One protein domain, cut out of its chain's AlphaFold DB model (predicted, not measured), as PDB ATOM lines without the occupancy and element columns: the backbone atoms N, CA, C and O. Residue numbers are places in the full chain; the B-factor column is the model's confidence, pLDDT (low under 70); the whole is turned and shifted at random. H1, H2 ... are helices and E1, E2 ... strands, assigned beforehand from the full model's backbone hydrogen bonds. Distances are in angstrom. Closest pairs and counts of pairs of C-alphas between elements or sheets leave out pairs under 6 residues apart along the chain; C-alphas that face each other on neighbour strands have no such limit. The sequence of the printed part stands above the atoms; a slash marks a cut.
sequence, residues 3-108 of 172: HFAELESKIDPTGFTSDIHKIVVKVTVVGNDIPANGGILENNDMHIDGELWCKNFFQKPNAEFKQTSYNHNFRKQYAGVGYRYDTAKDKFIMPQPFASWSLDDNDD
ATOM      1  N   HIS A   3      45.962  21.941 -26.699       96.94
ATOM      2  CA  HIS A   3      46.145  21.094 -27.879       96.94
ATOM      3  C   HIS A   3      46.342  21.978 -29.104       96.94
ATOM      4  O   HIS A   3      45.595  22.932 -29.283       96.94
ATOM      5  N   PHE A   4      47.315  21.666 -29.954       98.06
ATOM      6  CA  PHE A   4      47.618  22.430 -31.162       98.06
ATOM      7  C   PHE A   4      47.673  21.520 -32.381       98.06
ATOM      8  O   PHE A   4      48.355  20.495 -32.375       98.06
ATOM      9  N   ALA A   5      46.975  21.929 -33.432       98.50
ATOM     10  CA  ALA A   5      47.031  21.343 -34.755       98.50
ATOM     11  C   ALA A   5      48.106  22.051 -35.591       98.50
ATOM     12  O   ALA A   5      48.064  23.269 -35.743       98.50
ATOM     13  N   GLU A   6      49.054  21.290 -36.126       98.50
ATOM     14  CA  GLU A   6      49.990  21.735 -37.158       98.50
ATOM     15  C   GLU A   6      49.317  21.605 -38.527       98.50
ATOM     16  O   GLU A   6      48.754  20.550 -38.834       98.50
ATOM     17  N   LEU A   7      49.378  22.660 -39.340       98.38
ATOM     18  CA  LEU A   7      48.697  22.762 -40.628       98.38
ATOM     19  C   LEU A   7      49.690  22.849 -41.788       98.38
ATOM     20  O   LEU A   7      50.687  23.568 -41.719       98.38
ATOM     21  N   GLU A   8      49.351  22.202 -42.898       97.31
ATOM     22  CA  GLU A   8      50.041  22.353 -44.180       97.31
ATOM     23  C   GLU A   8      49.034  22.611 -45.304       97.31
ATOM     24  O   GLU A   8      47.926  22.077 -45.299       97.31
ATOM     25  N   SER A   9      49.417  23.427 -46.287       97.25
ATOM     26  CA  SER A   9      48.621  23.609 -47.505       97.25
ATOM     27  C   SER A   9      48.803  22.399 -48.417       97.25
ATOM     28  O   SER A   9      49.894  22.190 -48.946       97.25
ATOM     29  N   LYS A  10      47.751  21.598 -48.587       95.88
ATOM     30  CA  LYS A  10      47.758  20.363 -49.383       95.88
ATOM     31  C   LYS A  10      46.495  20.258 -50.219       95.88
ATOM     32  O   LYS A  10      45.482  20.852 -49.861       95.88
ATOM     33  N   ILE A  11      46.573  19.492 -51.303       96.56
ATOM     34  CA  ILE A  11      45.376  19.009 -51.998       96.56
ATOM     35  C   ILE A  11      44.523  18.233 -50.986       96.56
ATOM     36  O   ILE A  11      45.082  17.576 -50.101       96.56
ATOM     37  N   ASP A  12      43.202  18.348 -51.101       94.25
ATOM     38  CA  ASP A  12      42.237  17.614 -50.293       94.25
ATOM     39  C   ASP A  12      42.629  16.125 -50.178       94.25
ATOM     40  O   ASP A  12      42.687  15.409 -51.184       94.25
ATOM     41  N   PRO A  13      42.941  15.640 -48.959       94.06
ATOM     42  CA  PRO A  13      43.465  14.295 -48.760       94.06
ATOM     43  C   PRO A  13      42.426  13.202 -49.022       94.06
ATOM     44  O   PRO A  13      42.807  12.039 -49.124       94.06
ATOM     45  N   THR A  14      41.138  13.547 -49.123       95.00
ATOM     46  CA  THR A  14      40.080  12.590 -49.481       95.00
ATOM     47  C   THR A  14      40.193  12.124 -50.932       95.00
ATOM     48  O   THR A  14      39.728  11.039 -51.271       95.00
ATOM     49  N   GLY A  15      40.829  12.927 -51.794       95.50
ATOM     50  CA  GLY A  15      40.907  12.678 -53.231       95.50
ATOM     51  C   GLY A  15      39.614  12.985 -53.993       95.50
ATOM     52  O   GLY A  15      39.571  12.765 -55.202       95.50
ATOM     53  N   PHE A  16      38.576  13.501 -53.327       95.62
ATOM     54  CA  PHE A  16      37.300  13.848 -53.967       95.62
ATOM     55  C   PHE A  16      37.368  15.164 -54.741       95.62
ATOM     56  O   PHE A  16      36.650  15.351 -55.722       95.62
ATOM     57  N   THR A  17      38.260  16.065 -54.331       93.31
ATOM     58  CA  THR A  17      38.503  17.340 -55.005       93.31
ATOM     59  C   THR A  17      39.995  17.541 -55.260       93.31
ATOM     60  O   THR A  17      40.851  16.900 -54.647       93.31
ATOM     61  N   SER A  18      40.325  18.453 -56.175       95.88
ATOM     62  CA  SER A  18      41.697  18.936 -56.375       95.88
ATOM     63  C   SER A  18      41.991  20.214 -55.582       95.88
ATOM     64  O   SER A  18      43.011  20.865 -55.827       95.88
ATOM     65  N   ASP A  19      41.089  20.614 -54.684       95.81
ATOM     66  CA  ASP A  19      41.182  21.882 -53.973       95.81
ATOM     67  C   ASP A  19      42.328  21.856 -52.967       95.81
ATOM     68  O   ASP A  19      42.623  20.838 -52.341       95.81
ATOM     69  N   ILE A  20      42.987  23.003 -52.800       97.19
ATOM     70  CA  ILE A  20      44.048  23.157 -51.807       97.19
ATOM     71  C   ILE A  20      43.446  23.712 -50.521       97.19
ATOM     72  O   ILE A  20      42.815  24.771 -50.494       97.19
ATOM     73  N   HIS A  21      43.701  23.012 -49.427       97.12
ATOM     74  CA  HIS A  21      43.190  23.314 -48.103       97.12
ATOM     75  C   HIS A  21      44.320  23.370 -47.077       97.12
ATOM     76  O   HIS A  21      45.407  22.831 -47.285       97.12
ATOM     77  N   LYS A  22      44.064  24.027 -45.943       98.12
ATOM     78  CA  LYS A  22      44.917  23.923 -44.757       98.12
ATOM     79  C   LYS A  22      44.552  22.637 -44.030       98.12
ATOM     80  O   LYS A  22      43.511  22.573 -43.389       98.12
ATOM     81  N   ILE A  23      45.382  21.614 -44.168       98.25
ATOM     82  CA  ILE A  23      45.125  20.281 -43.631       98.25
ATOM     83  C   ILE A  23      45.943  20.066 -42.368       98.25
ATOM     84  O   ILE A  23      47.141  20.350 -42.336       98.25
ATOM     85  N   VAL A  24      45.301  19.526 -41.338       98.50
ATOM     86  CA  VAL A  24      45.950  19.114 -40.096       98.50
ATOM     87  C   VAL A  24      46.848  17.916 -40.372       98.50
ATOM     88  O   VAL A  24      46.378  16.844 -40.750       98.50
ATOM     89  N   VAL A  25      48.149  18.078 -40.150       97.81
ATOM     90  CA  VAL A  25      49.146  17.012 -40.343       97.81
ATOM     91  C   VAL A  25      49.586  16.375 -39.032       97.81
ATOM     92  O   VAL A  25      50.074  15.247 -39.022       97.81
ATOM     93  N   LYS A  26      49.406  17.085 -37.916       97.75
ATOM     94  CA  LYS A  26      49.743  16.604 -36.578       97.75
ATOM     95  C   LYS A  26      48.919  17.339 -35.533       97.75
ATOM     96  O   LYS A  26      48.697  18.537 -35.661       97.75
ATOM     97  N   VAL A  27      48.546  16.642 -34.465       97.81
ATOM     98  CA  VAL A  27      47.992  17.256 -33.254       97.81
ATOM     99  C   VAL A  27      48.945  16.977 -32.102       97.81
ATOM    100  O   VAL A  27      49.388  15.844 -31.924       97.81
ATOM    101  N   THR A  28      49.314  18.016 -31.360       96.31
ATOM    102  CA  THR A  28      50.239  17.912 -30.229       96.31
ATOM    103  C   THR A  28      49.622  18.512 -28.980       96.31
ATOM    104  O   THR A  28      48.921  19.519 -29.043       96.31
ATOM    105  N   VAL A  29      49.910  17.888 -27.845       95.62
ATOM    106  CA  VAL A  29      49.491  18.342 -26.523       95.62
ATOM    107  C   VAL A  29      50.663  19.054 -25.857       95.62
ATOM    108  O   VAL A  29      51.782  18.543 -25.872       95.62
ATOM    109  N   VAL A  30      50.411  20.228 -25.288       93.88
ATOM    110  CA  VAL A  30      51.403  21.054 -24.589       93.88
ATOM    111  C   VAL A  30      50.907  21.415 -23.185       93.88
ATOM    112  O   VAL A  30      49.728  21.238 -22.847       93.88
ATOM    113  N   GLY A  31      51.828  21.900 -22.350       94.56
ATOM    114  CA  GLY A  31      51.525  22.349 -20.992       94.56
ATOM    115  C   GLY A  31      50.480  23.467 -20.966       94.56
ATOM    116  O   GLY A  31      50.396  24.289 -21.874       94.56
ATOM    117  N   ASN A  32      49.662  23.484 -19.917       93.31
ATOM    118  CA  ASN A  32      48.709  24.570 -19.658       93.31
ATOM    119  C   ASN A  32      49.406  25.839 -19.150       93.31
ATOM    120  O   ASN A  32      48.912  26.942 -19.355       93.31
ATOM    121  N   ASP A  33      50.553  25.649 -18.506       95.06
ATOM    122  CA  ASP A  33      51.411  26.629 -17.847       95.06
ATOM    123  C   ASP A  33      52.350  27.375 -18.804       95.06
ATOM    124  O   ASP A  33      53.127  28.224 -18.370       95.06
ATOM    125  N   ILE A  34      52.275  27.088 -20.108       93.94
ATOM    126  CA  ILE A  34      53.034  27.824 -21.117       93.94
ATOM    127  C   ILE A  34      52.626  29.305 -21.070       93.94
ATOM    128  O   ILE A  34      51.432  29.601 -21.185       93.94
ATOM    129  N   PRO A  35      53.589  30.237 -20.913       92.12
ATOM    130  CA  PRO A  35      53.292  31.660 -20.868       92.12
ATOM    131  C   PRO A  35      52.638  32.157 -22.158       92.12
ATOM    132  O   PRO A  35      53.078  31.833 -23.260       92.12
ATOM    133  N   ALA A  36      51.632  33.005 -21.995       89.81
ATOM    134  CA  ALA A  36      51.022  33.799 -23.051       89.81
ATOM    135  C   ALA A  36      50.826  35.228 -22.532       89.81
ATOM    136  O   ALA A  36      50.731  35.461 -21.326       89.81
ATOM    137  N   ASN A  37      50.771  36.212 -23.418       85.69
ATOM    138  CA  ASN A  37      50.438  37.572 -23.040       85.69
ATOM    139  C   ASN A  37      49.057  37.574 -22.366       85.69
ATOM    140  O   ASN A  37      48.081  37.098 -22.936       85.69
ATOM    141  N   GLY A  38      48.988  38.062 -21.126       80.56
ATOM    142  CA  GLY A  38      47.785  37.946 -20.295       80.56
ATOM    143  C   GLY A  38      47.713  36.697 -19.400       80.56
ATOM    144  O   GLY A  38      46.695  36.492 -18.745       80.56
ATOM    145  N   GLY A  39      48.768  35.876 -19.308       90.19
ATOM    146  CA  GLY A  39      48.885  34.802 -18.315       90.19
ATOM    147  C   GLY A  39      49.545  33.530 -18.850       90.19
ATOM    148  O   GLY A  39      50.710  33.527 -19.239       90.19
ATOM    149  N   ILE A  40      48.800  32.429 -18.816       94.25
ATOM    150  CA  ILE A  40      49.199  31.118 -19.345       94.25
ATOM    151  C   ILE A  40      48.136  30.617 -20.325       94.25
ATOM    152  O   ILE A  40      47.009  31.122 -20.308       94.25
ATOM    153  N   LEU A  41      48.471  29.630 -21.157       92.88
ATOM    154  CA  LEU A  41      47.550  29.094 -22.168       92.88
ATOM    155  C   LEU A  41      46.235  28.558 -21.592       92.88
ATOM    156  O   LEU A  41      45.214  28.675 -22.256       92.88
ATOM    157  N   GLU A  42      46.229  28.031 -20.365       90.31
ATOM    158  CA  GLU A  42      45.006  27.520 -19.720       90.31
ATOM    159  C   GLU A  42      43.844  28.518 -19.683       90.31
ATOM    160  O   GLU A  42      42.695  28.116 -19.819       90.31
ATOM    161  N   ASN A  43      44.145  29.807 -19.510       91.00
ATOM    162  CA  ASN A  43      43.142  30.869 -19.399       91.00
ATOM    163  C   ASN A  43      43.155  31.815 -20.613       91.00
ATOM    164  O   ASN A  43      42.525  32.868 -20.571       91.00
ATOM    165  N   ASN A  44      43.899  31.471 -21.670       92.06
ATOM    166  CA  ASN A  44      44.087  32.295 -22.865       92.06
ATOM    167  C   ASN A  44      43.953  31.431 -24.127       92.06
ATOM    168  O   ASN A  44      44.899  31.278 -24.905       92.06
ATOM    169  N   ASP A  45      42.770  30.844 -24.312       92.56
ATOM    170  CA  ASP A  45      42.460  30.049 -25.498       92.56
ATOM    171  C   ASP A  45      42.630  30.859 -26.790       92.56
ATOM    172  O   ASP A  45      42.343  32.055 -26.858       92.56
ATOM    173  N   MET A  46      43.098  30.178 -27.837       93.94
ATOM    174  CA  MET A  46      43.344  30.708 -29.181       93.94
ATOM    175  C   MET A  46      44.410  31.812 -29.246       93.94
ATOM    176  O   MET A  46      44.559  32.459 -30.286       93.94
ATOM    177  N   HIS A  47      45.177  32.023 -28.173       94.31
ATOM    178  CA  HIS A  47      46.175  33.082 -28.145       94.31
ATOM    179  C   HIS A  47      47.353  32.778 -29.085       94.31
ATOM    180  O   HIS A  47      47.933  31.687 -29.068       94.31
ATOM    181  N   ILE A  48      47.751  33.781 -29.878       94.88
ATOM    182  CA  ILE A  48      48.818  33.668 -30.888       94.88
ATOM    183  C   ILE A  48      50.164  33.241 -30.287       94.88
ATOM    184  O   ILE A  48      50.952  32.570 -30.947       94.88
ATOM    185  N   ASP A  49      50.413  33.565 -29.019       94.88
ATOM    186  CA  ASP A  49      51.640  33.168 -28.322       94.88
ATOM    187  C   ASP A  49      51.771  31.655 -28.169       94.88
ATOM    188  O   ASP A  49      52.884  31.145 -28.240       94.88
ATOM    189  N   GLY A  50      50.663  30.920 -28.031       95.44
ATOM    190  CA  GLY A  50      50.699  29.458 -28.042       95.44
ATOM    191  C   GLY A  50      51.081  28.912 -29.416       95.44
ATOM    192  O   GLY A  50      51.897  27.996 -29.528       95.44
ATOM    193  N   GLU A  51      50.555  29.532 -30.478       96.06
ATOM    194  CA  GLU A  51      50.914  29.201 -31.859       96.06
ATOM    195  C   GLU A  51      52.413  29.490 -32.105       96.06
ATOM    196  O   GLU A  51      53.131  28.636 -32.629       96.06
ATOM    197  N   LEU A  52      52.925  30.641 -31.649       96.12
ATOM    198  CA  LEU A  52      54.343  31.013 -31.736       96.12
ATOM    199  C   LEU A  52      55.246  30.113 -30.880       96.12
ATOM    200  O   LEU A  52      56.329  29.721 -31.325       96.12
ATOM    201  N   TRP A  53      54.806  29.754 -29.675       96.25
ATOM    202  CA  TRP A  53      55.528  28.848 -28.793       96.25
ATOM    203  C   TRP A  53      55.732  27.491 -29.466       96.25
ATOM    204  O   TRP A  53      56.863  27.015 -29.517       96.25
ATOM    205  N   CYS A  54      54.686  26.919 -30.075       96.81
ATOM    206  CA  CYS A  54      54.785  25.670 -30.834       96.81
ATOM    207  C   CYS A  54      55.815  25.774 -31.967       96.81
ATOM    208  O   CYS A  54      56.673  24.898 -32.104       96.81
ATOM    209  N   LYS A  55      55.795  26.865 -32.746       97.38
ATOM    210  CA  LYS A  55      56.770  27.087 -33.829       97.38
ATOM    211  C   LYS A  55      58.211  27.087 -33.320       97.38
ATOM    212  O   LYS A  55      59.073  26.471 -33.946       97.38
ATOM    213  N   ASN A  56      58.468  27.738 -32.189       96.44
ATOM    214  CA  ASN A  56      59.803  27.822 -31.599       96.44
ATOM    215  C   ASN A  56      60.231  26.496 -30.958       96.44
ATOM    216  O   ASN A  56      61.323  26.002 -31.235       96.44
ATOM    217  N   PHE A  57      59.361  25.894 -30.145       96.38
ATOM    218  CA  PHE A  57      59.645  24.666 -29.406       96.38
ATOM    219  C   PHE A  57      59.894  23.478 -30.340       96.38
ATOM    220  O   PHE A  57      60.868  22.748 -30.167       96.38
ATOM    221  N   PHE A  58      59.064  23.316 -31.376       96.00
ATOM    222  CA  PHE A  58      59.240  22.256 -32.372       96.00
ATOM    223  C   PHE A  58      60.256  22.607 -33.466       96.00
ATOM    224  O   PHE A  58      60.473  21.786 -34.354       96.00
ATOM    225  N   GLN A  59      60.883  23.790 -33.413       97.06
ATOM    226  CA  GLN A  59      61.850  24.274 -34.408       97.06
ATOM    227  C   GLN A  59      61.274  24.296 -35.836       97.06
ATOM    228  O   GLN A  59      61.937  23.948 -36.812       97.06
ATOM    229  N   LYS A  60      60.013  24.728 -35.961       96.12
ATOM    230  CA  LYS A  60      59.261  24.826 -37.220       96.12
ATOM    231  C   LYS A  60      58.807  26.271 -37.484       96.12
ATOM    232  O   LYS A  60      57.614  26.568 -37.416       96.12
ATOM    233  N   PRO A  61      59.723  27.197 -37.826       94.44
ATOM    234  CA  PRO A  61      59.402  28.622 -37.977       94.44
ATOM    235  C   PRO A  61      58.418  28.932 -39.119       94.44
ATOM    236  O   PRO A  61      57.771  29.981 -39.099       94.44
ATOM    237  N   ASN A  62      58.264  28.020 -40.081       93.12
ATOM    238  CA  ASN A  62      57.347  28.164 -41.217       93.12
ATOM    239  C   ASN A  62      56.052  27.354 -41.065       93.12
ATOM    240  O   ASN A  62      55.168  27.485 -41.907       93.12
ATOM    241  N   ALA A  63      55.929  26.527 -40.021       94.25
ATOM    242  CA  ALA A  63      54.696  25.796 -39.772       94.25
ATOM    243  C   ALA A  63      53.611  26.741 -39.250       94.25
ATOM    244  O   ALA A  63      53.882  27.722 -38.545       94.25
ATOM    245  N   GLU A  64      52.375  26.417 -39.599       97.38
ATOM    246  CA  GLU A  64      51.190  27.066 -39.072       97.38
ATOM    247  C   GLU A  64      50.615  26.179 -37.973       97.38
ATOM    248  O   GLU A  64      50.432  24.979 -38.168       97.38
ATOM    249  N   PHE A  65      50.365  26.762 -36.805       98.12
ATOM    250  CA  PHE A  65      49.738  26.067 -35.692       98.12
ATOM    251  C   PHE A  65      48.438  26.762 -35.341       98.12
ATOM    252  O   PHE A  65      48.376  27.987 -35.324       98.12
ATOM    253  N   LYS A  66      47.420  25.975 -35.015       98.12
ATOM    254  CA  LYS A  66      46.152  26.458 -34.484       98.12
ATOM    255  C   LYS A  66      45.796  25.640 -33.257       98.12
ATOM    256  O   LYS A  66      45.701  24.419 -33.336       98.12
ATOM    257  N   GLN A  67      45.604  26.297 -32.111       97.44
ATOM    258  CA  GLN A  67      45.024  25.634 -30.944       97.44
ATOM    259  C   GLN A  67      43.686  24.982 -31.322       97.44
ATOM    260  O   GLN A  67      42.902  25.564 -32.071       97.44
ATOM    261  N   THR A  68      43.433  23.789 -30.806       97.06
ATOM    262  CA  THR A  68      42.197  23.034 -30.986       97.06
ATOM    263  C   THR A  68      41.566  22.733 -29.633       97.06
ATOM    264  O   THR A  68      42.263  22.505 -28.642       97.06
ATOM    265  N   SER A  69      40.237  22.743 -29.586       93.56
ATOM    266  CA  SER A  69      39.479  22.573 -28.353       93.56
ATOM    267  C   SER A  69      39.122  21.107 -28.138       93.56
ATOM    268  O   SER A  69      38.390  20.530 -28.936       93.56
ATOM    269  N   TYR A  70      39.623  20.495 -27.063       90.06
ATOM    270  CA  TYR A  70      39.264  19.115 -26.697       90.06
ATOM    271  C   TYR A  70      37.786  18.973 -26.302       90.06
ATOM    272  O   TYR A  70      37.184  17.929 -26.510       90.06
ATOM    273  N   ASN A  71      37.195  20.035 -25.754       91.12
ATOM    274  CA  ASN A  71      35.818  20.074 -25.263       91.12
ATOM    275  C   ASN A  71      34.878  20.898 -26.160       91.12
ATOM    276  O   ASN A  71      33.791  21.251 -25.719       91.12
ATOM    277  N   HIS A  72      35.276  21.180 -27.405       93.31
ATOM    278  CA  HIS A  72      34.449  21.870 -28.406       93.31
ATOM    279  C   HIS A  72      34.040  23.315 -28.040       93.31
ATOM    280  O   HIS A  72      33.127  23.872 -28.642       93.31
ATOM    281  N   ASN A  73      34.735  23.963 -27.098       94.50
ATOM    282  CA  ASN A  73      34.443  25.338 -26.674       94.50
ATOM    283  C   ASN A  73      34.775  26.400 -27.738       94.50
ATOM    284  O   ASN A  73      34.211  27.491 -27.719       94.50
ATOM    285  N   PHE A  74      35.712  26.113 -28.645       95.38
ATOM    286  CA  PHE A  74      36.137  27.028 -29.707       95.38
ATOM    287  C   PHE A  74      36.577  26.270 -30.961       95.38
ATOM    288  O   PHE A  74      36.850  25.069 -30.913       95.38
ATOM    289  N   ARG A  75      36.644  26.979 -32.099       97.12
ATOM    290  CA  ARG A  75      36.986  26.423 -33.426       97.12
ATOM    291  C   ARG A  75      36.158  25.186 -33.808       97.12
ATOM    292  O   ARG A  75      36.625  24.316 -34.547       97.12
ATOM    293  N   LYS A  76      34.905  25.161 -33.332       95.81
ATOM    294  CA  LYS A  76      33.863  24.132 -33.501       95.81
ATOM    295  C   LYS A  76      34.170  22.773 -32.868       95.81
ATOM    296  O   LYS A  76      33.347  22.257 -32.120       95.81
ATOM    297  N   GLN A  77      35.301  22.158 -33.193       96.44
ATOM    298  CA  GLN A  77      35.579  20.784 -32.785       96.44
ATOM    299  C   GLN A  77      37.058  20.502 -32.584       96.44
ATOM    300  O   GLN A  77      37.922  21.224 -33.085       96.44
ATOM    301  N   TYR A  78      37.329  19.412 -31.867       97.31
ATOM    302  CA  TYR A  78      38.674  18.887 -31.751       97.31
ATOM    303  C   TYR A  78      39.186  18.425 -33.121       97.31
ATOM    304  O   TYR A  78      38.585  17.576 -33.776       97.31
ATOM    305  N   ALA A  79      40.302  18.992 -33.556       97.81
ATOM    306  CA  ALA A  79      40.942  18.659 -34.810       97.81
ATOM    307  C   ALA A  79      41.567  17.257 -34.762       97.81
ATOM    308  O   ALA A  79      42.281  16.919 -33.818       97.81
ATOM    309  N   GLY A  80      41.352  16.471 -35.816       97.31
ATOM    310  CA  GLY A  80      42.098  15.246 -36.103       97.31
ATOM    311  C   GLY A  80      43.058  15.433 -37.279       97.31
ATOM    312  O   GLY A  80      42.923  16.370 -38.063       97.31
ATOM    313  N   VAL A  81      44.025  14.527 -37.437       97.75
ATOM    314  CA  VAL A  81      44.845  14.482 -38.663       97.75
ATOM    315  C   VAL A  81      43.931  14.284 -39.878       97.75
ATOM    316  O   VAL A  81      42.992  13.494 -39.826       97.75
ATOM    317  N   GLY A  82      44.190  15.029 -40.953       97.44
ATOM    318  CA  GLY A  82      43.367  15.058 -42.164       97.44
ATOM    319  C   GLY A  82      42.248  16.102 -42.144       97.44
ATOM    320  O   GLY A  82      41.713  16.417 -43.202       97.44
ATOM    321  N   TYR A  83      41.916  16.683 -40.985       98.19
ATOM    322  CA  TYR A  83      40.886  17.722 -40.903       98.19
ATOM    323  C   TYR A  83      41.321  18.960 -41.686       98.19
ATOM    324  O   TYR A  83      42.502  19.318 -41.705       98.19
ATOM    325  N   ARG A  84      40.355  19.653 -42.283       97.81
ATOM    326  CA  ARG A  84      40.554  20.969 -42.886       97.81
ATOM    327  C   ARG A  84      40.369  22.052 -41.828       97.81
ATOM    328  O   ARG A  84      39.380  22.048 -41.105       97.81
ATOM    329  N   TYR A  85      41.275  23.017 -41.777       98.38
ATOM    330  CA  TYR A  85      41.057  24.280 -41.078       98.38
ATOM    331  C   TYR A  85      40.542  25.331 -42.071       98.38
ATOM    332  O   TYR A  85      41.203  25.629 -43.068       98.38
ATOM    333  N   ASP A  86      39.352  25.869 -41.814       97.75
ATOM    334  CA  ASP A  86      38.776  26.984 -42.569       97.75
ATOM    335  C   ASP A  86      39.184  28.299 -41.894       97.75
ATOM    336  O   ASP A  86      38.734  28.620 -40.792       97.75
ATOM    337  N   THR A  87      40.064  29.055 -42.553       96.06
ATOM    338  CA  THR A  87      40.614  30.309 -42.023       96.06
ATOM    339  C   THR A  87      39.591  31.441 -41.987       96.06
ATOM    340  O   THR A  87      39.724  32.334 -41.153       96.06
ATOM    341  N   ALA A  88      38.586  31.431 -42.868       96.44
ATOM    342  CA  ALA A  88      37.563  32.471 -42.921       96.44
ATOM    343  C   ALA A  88      36.525  32.288 -41.808       96.44
ATOM    344  O   ALA A  88      36.029  33.271 -41.260       96.44
ATOM    345  N   LYS A  89      36.219  31.033 -41.460       96.69
ATOM    346  CA  LYS A  89      35.270  30.685 -40.392       96.69
ATOM    347  C   LYS A  89      35.927  30.478 -39.027       96.69
ATOM    348  O   LYS A  89      35.210  30.416 -38.035       96.69
ATOM    349  N   ASP A  90      37.255  30.355 -38.985       97.19
ATOM    350  CA  ASP A  90      38.044  29.970 -37.809       97.19
ATOM    351  C   ASP A  90      37.520  28.676 -37.160       97.19
ATOM    352  O   ASP A  90      37.151  28.631 -35.986       97.19
ATOM    353  N   LYS A  91      37.432  27.603 -37.955       97.62
ATOM    354  CA  LYS A  91      36.912  26.295 -37.518       97.62
ATOM    355  C   LYS A  91      37.691  25.134 -38.123       97.62
ATOM    356  O   LYS A  91      38.192  25.220 -39.243       97.62
ATOM    357  N   PHE A  92      37.712  24.014 -37.405       98.31
ATOM    358  CA  PHE A  92      38.108  22.725 -37.966       98.31
ATOM    359  C   PHE A  92      36.895  21.990 -38.539       98.31
ATOM    360  O   PHE A  92      35.832  21.939 -37.919       98.31
ATOM    361  N   ILE A  93      37.065  21.397 -39.715       97.88
ATOM    362  CA  ILE A  93      36.062  20.629 -40.452       97.88
ATOM    363  C   ILE A  93      36.655  19.243 -40.702       97.88
ATOM    364  O   ILE A  93      37.793  19.123 -41.166       97.88
ATOM    365  N   MET A  94      35.910  18.196 -40.353       97.25
ATOM    366  CA  MET A  94      36.351  16.820 -40.572       97.25
ATOM    367  C   MET A  94      36.518  16.530 -42.078       97.25
ATOM    368  O   MET A  94      35.885  17.208 -42.893       97.25
ATOM    369  N   PRO A  95      37.339  15.543 -42.475       97.25
ATOM    370  CA  PRO A  95      37.413  15.102 -43.864       97.25
ATOM    371  C   PRO A  95      36.026  14.736 -44.393       97.25
ATOM    372  O   PRO A  95      35.214  14.186 -43.644       97.25
ATOM    373  N   GLN A  96      35.770  15.032 -45.666       97.38
ATOM    374  CA  GLN A  96      34.549  14.602 -46.340       97.38
ATOM    375  C   GLN A  96      34.444  13.066 -46.262       97.38
ATOM    376  O   GLN A  96      35.386  12.395 -46.685       97.38
ATOM    377  N   PRO A  97      33.360  12.492 -45.700       97.31
ATOM    378  CA  PRO A  97      33.238  11.040 -45.559       97.31
ATOM    379  C   PRO A  97      33.097  10.320 -46.903       97.31
ATOM    380  O   PRO A  97      33.734   9.293 -47.124       97.31
ATOM    381  N   PHE A  98      32.291  10.887 -47.803       97.81
ATOM    382  CA  PHE A  98      32.034  10.372 -49.146       97.81
ATOM    383  C   PHE A  98      31.856  11.529 -50.129       97.81
ATOM    384  O   PHE A  98      31.368  12.592 -49.741       97.81
ATOM    385  N   ALA A  99      32.220  11.322 -51.396       97.75
ATOM    386  CA  ALA A  99      32.215  12.371 -52.419       97.75
ATOM    387  C   ALA A  99      30.825  13.000 -52.631       97.75
ATOM    388  O   ALA A  99      30.727  14.194 -52.914       97.75
ATOM    389  N   SER A 100      29.757  12.220 -52.451       98.00
ATOM    390  CA  SER A 100      28.370  12.684 -52.547       98.00
ATOM    391  C   SER A 100      27.881  13.546 -51.375       98.00
ATOM    392  O   SER A 100      26.841  14.196 -51.493       98.00
ATOM    393  N   TRP A 101      28.590  13.567 -50.242       98.25
ATOM    394  CA  TRP A 101      28.158  14.305 -49.052       98.25
ATOM    395  C   TRP A 101      28.496  15.788 -49.185       98.25
ATOM    396  O   TRP A 101      29.519  16.155 -49.753       98.25
ATOM    397  N   SER A 102      27.669  16.661 -48.617       97.38
ATOM    398  CA  SER A 102      27.870  18.116 -48.674       97.38
ATOM    399  C   SER A 102      27.774  18.742 -47.288       97.38
ATOM    400  O   SER A 102      27.173  18.162 -46.392       97.38
ATOM    401  N   LEU A 103      28.414  19.894 -47.083       97.44
ATOM    402  CA  LEU A 103      28.332  20.604 -45.805       97.44
ATOM    403  C   LEU A 103      26.986  21.319 -45.679       97.44
ATOM    404  O   LEU A 103      26.554  21.988 -46.618       97.44
ATOM    405  N   ASP A 104      26.369  21.219 -44.507       97.31
ATOM    406  CA  ASP A 104      25.231  22.051 -44.122       97.31
ATOM    407  C   ASP A 104      25.663  23.439 -43.598       97.31
ATOM    408  O   ASP A 104      26.848  23.787 -43.561       97.31
ATOM    409  N   ASP A 105      24.686  24.236 -43.155       96.75
ATOM    410  CA  ASP A 105      24.904  25.581 -42.606       96.75
ATOM    411  C   ASP A 105      25.757  25.595 -41.320       96.75
ATOM    412  O   ASP A 105      26.326  26.631 -40.962       96.75
ATOM    413  N   ASN A 106      25.872  24.459 -40.623       95.69
ATOM    414  CA  ASN A 106      26.707  24.303 -39.432       95.69
ATOM    415  C   ASN A 106      28.117  23.795 -39.756       95.69
ATOM    416  O   ASN A 106      28.930  23.639 -38.839       95.69
ATOM    417  N   ASP A 107      28.448  23.596 -41.034       97.00
ATOM    418  CA  ASP A 107      29.688  22.986 -41.510       97.00
ATOM    419  C   ASP A 107      29.815  21.497 -41.127       97.00
ATOM    420  O   ASP A 107      30.927  21.028 -40.853       97.00
ATOM    421  N   ASP A 108      28.697  20.775 -41.026       97.00
ATOM    422  CA  ASP A 108      28.655  19.323 -40.818       97.00
ATOM    423  C   ASP A 108      28.320  18.599 -42.122       97.00
ATOM    424  O   ASP A 108      27.494  19.057 -42.911       97.00
TER     425      ASP A 108
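AT A GLANCE: This is residues 3 to 108 of the 172 residues of an uncharacterized protein of Hyphomonas sp (UniProt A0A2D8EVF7). With little regular structure, this domain is one curled, strongly twisted sheet folded back loosely, E3 and E1 facing E4 and E5 with E2 as hinge; H1 packs across E3 and E1 toward one end, and unnamed residues 94 to 108 lie toward the other. Of 106 printed residues, 41 are in E1 E2 H1 E3 E4 E5; the class is mixed, the antiparallel order E3 E1 E2 E4 E5. It is compact, radius of gyration of the C-alphas 14.3 A, yet elongated, 45 by 27 by 21 A.

HOW THE PARTS SIT: E1, residues 3 to 11, bends by 51 degrees at residue 8 and forms a hairpin with E2, residues 20 to 30; N 6 and O 26, 2.8 A apart, are within hydrogen-bond range, as are the pairs below. H1, residues 48 to 57, has every O i to N i+4 pair in range and is on the sheet, height 8.5 A. Its closest C-alphas to E3, residues 64 to 68, are Glu 51 and Phe 65, 5.1 A. E2, H1 and E3 make a split strand-helix-strand unit, two same-way strands joined through a helix, E1 between them, crossover right-handed. N 5 and O 66 pair E1 with E3, 2.8 A. E4, residues 84 to 86, pairs with E2 through N 85 and O 22, 2.8 A, and forms a hairpin with E5, residues 91 to 93: N 84 and O 93, 2.8 A.

IN THESE COORDINATES: E1 begins at C-alpha 3 (46.145, 21.094, -27.879) and spans 24.2 A; E2 spans 28.3 A, H1 14.2 A. E5 ends at C-alpha 93 (36.062, 20.629, -40.452).

THE WHOLE: The farthest C-alphas, Gly 39 and Ser 100, are 45.6 A apart. Links E2 to H1 and E3 to E4 are long. The printed part has no cut; no printed residue is under 70 in pLDDT.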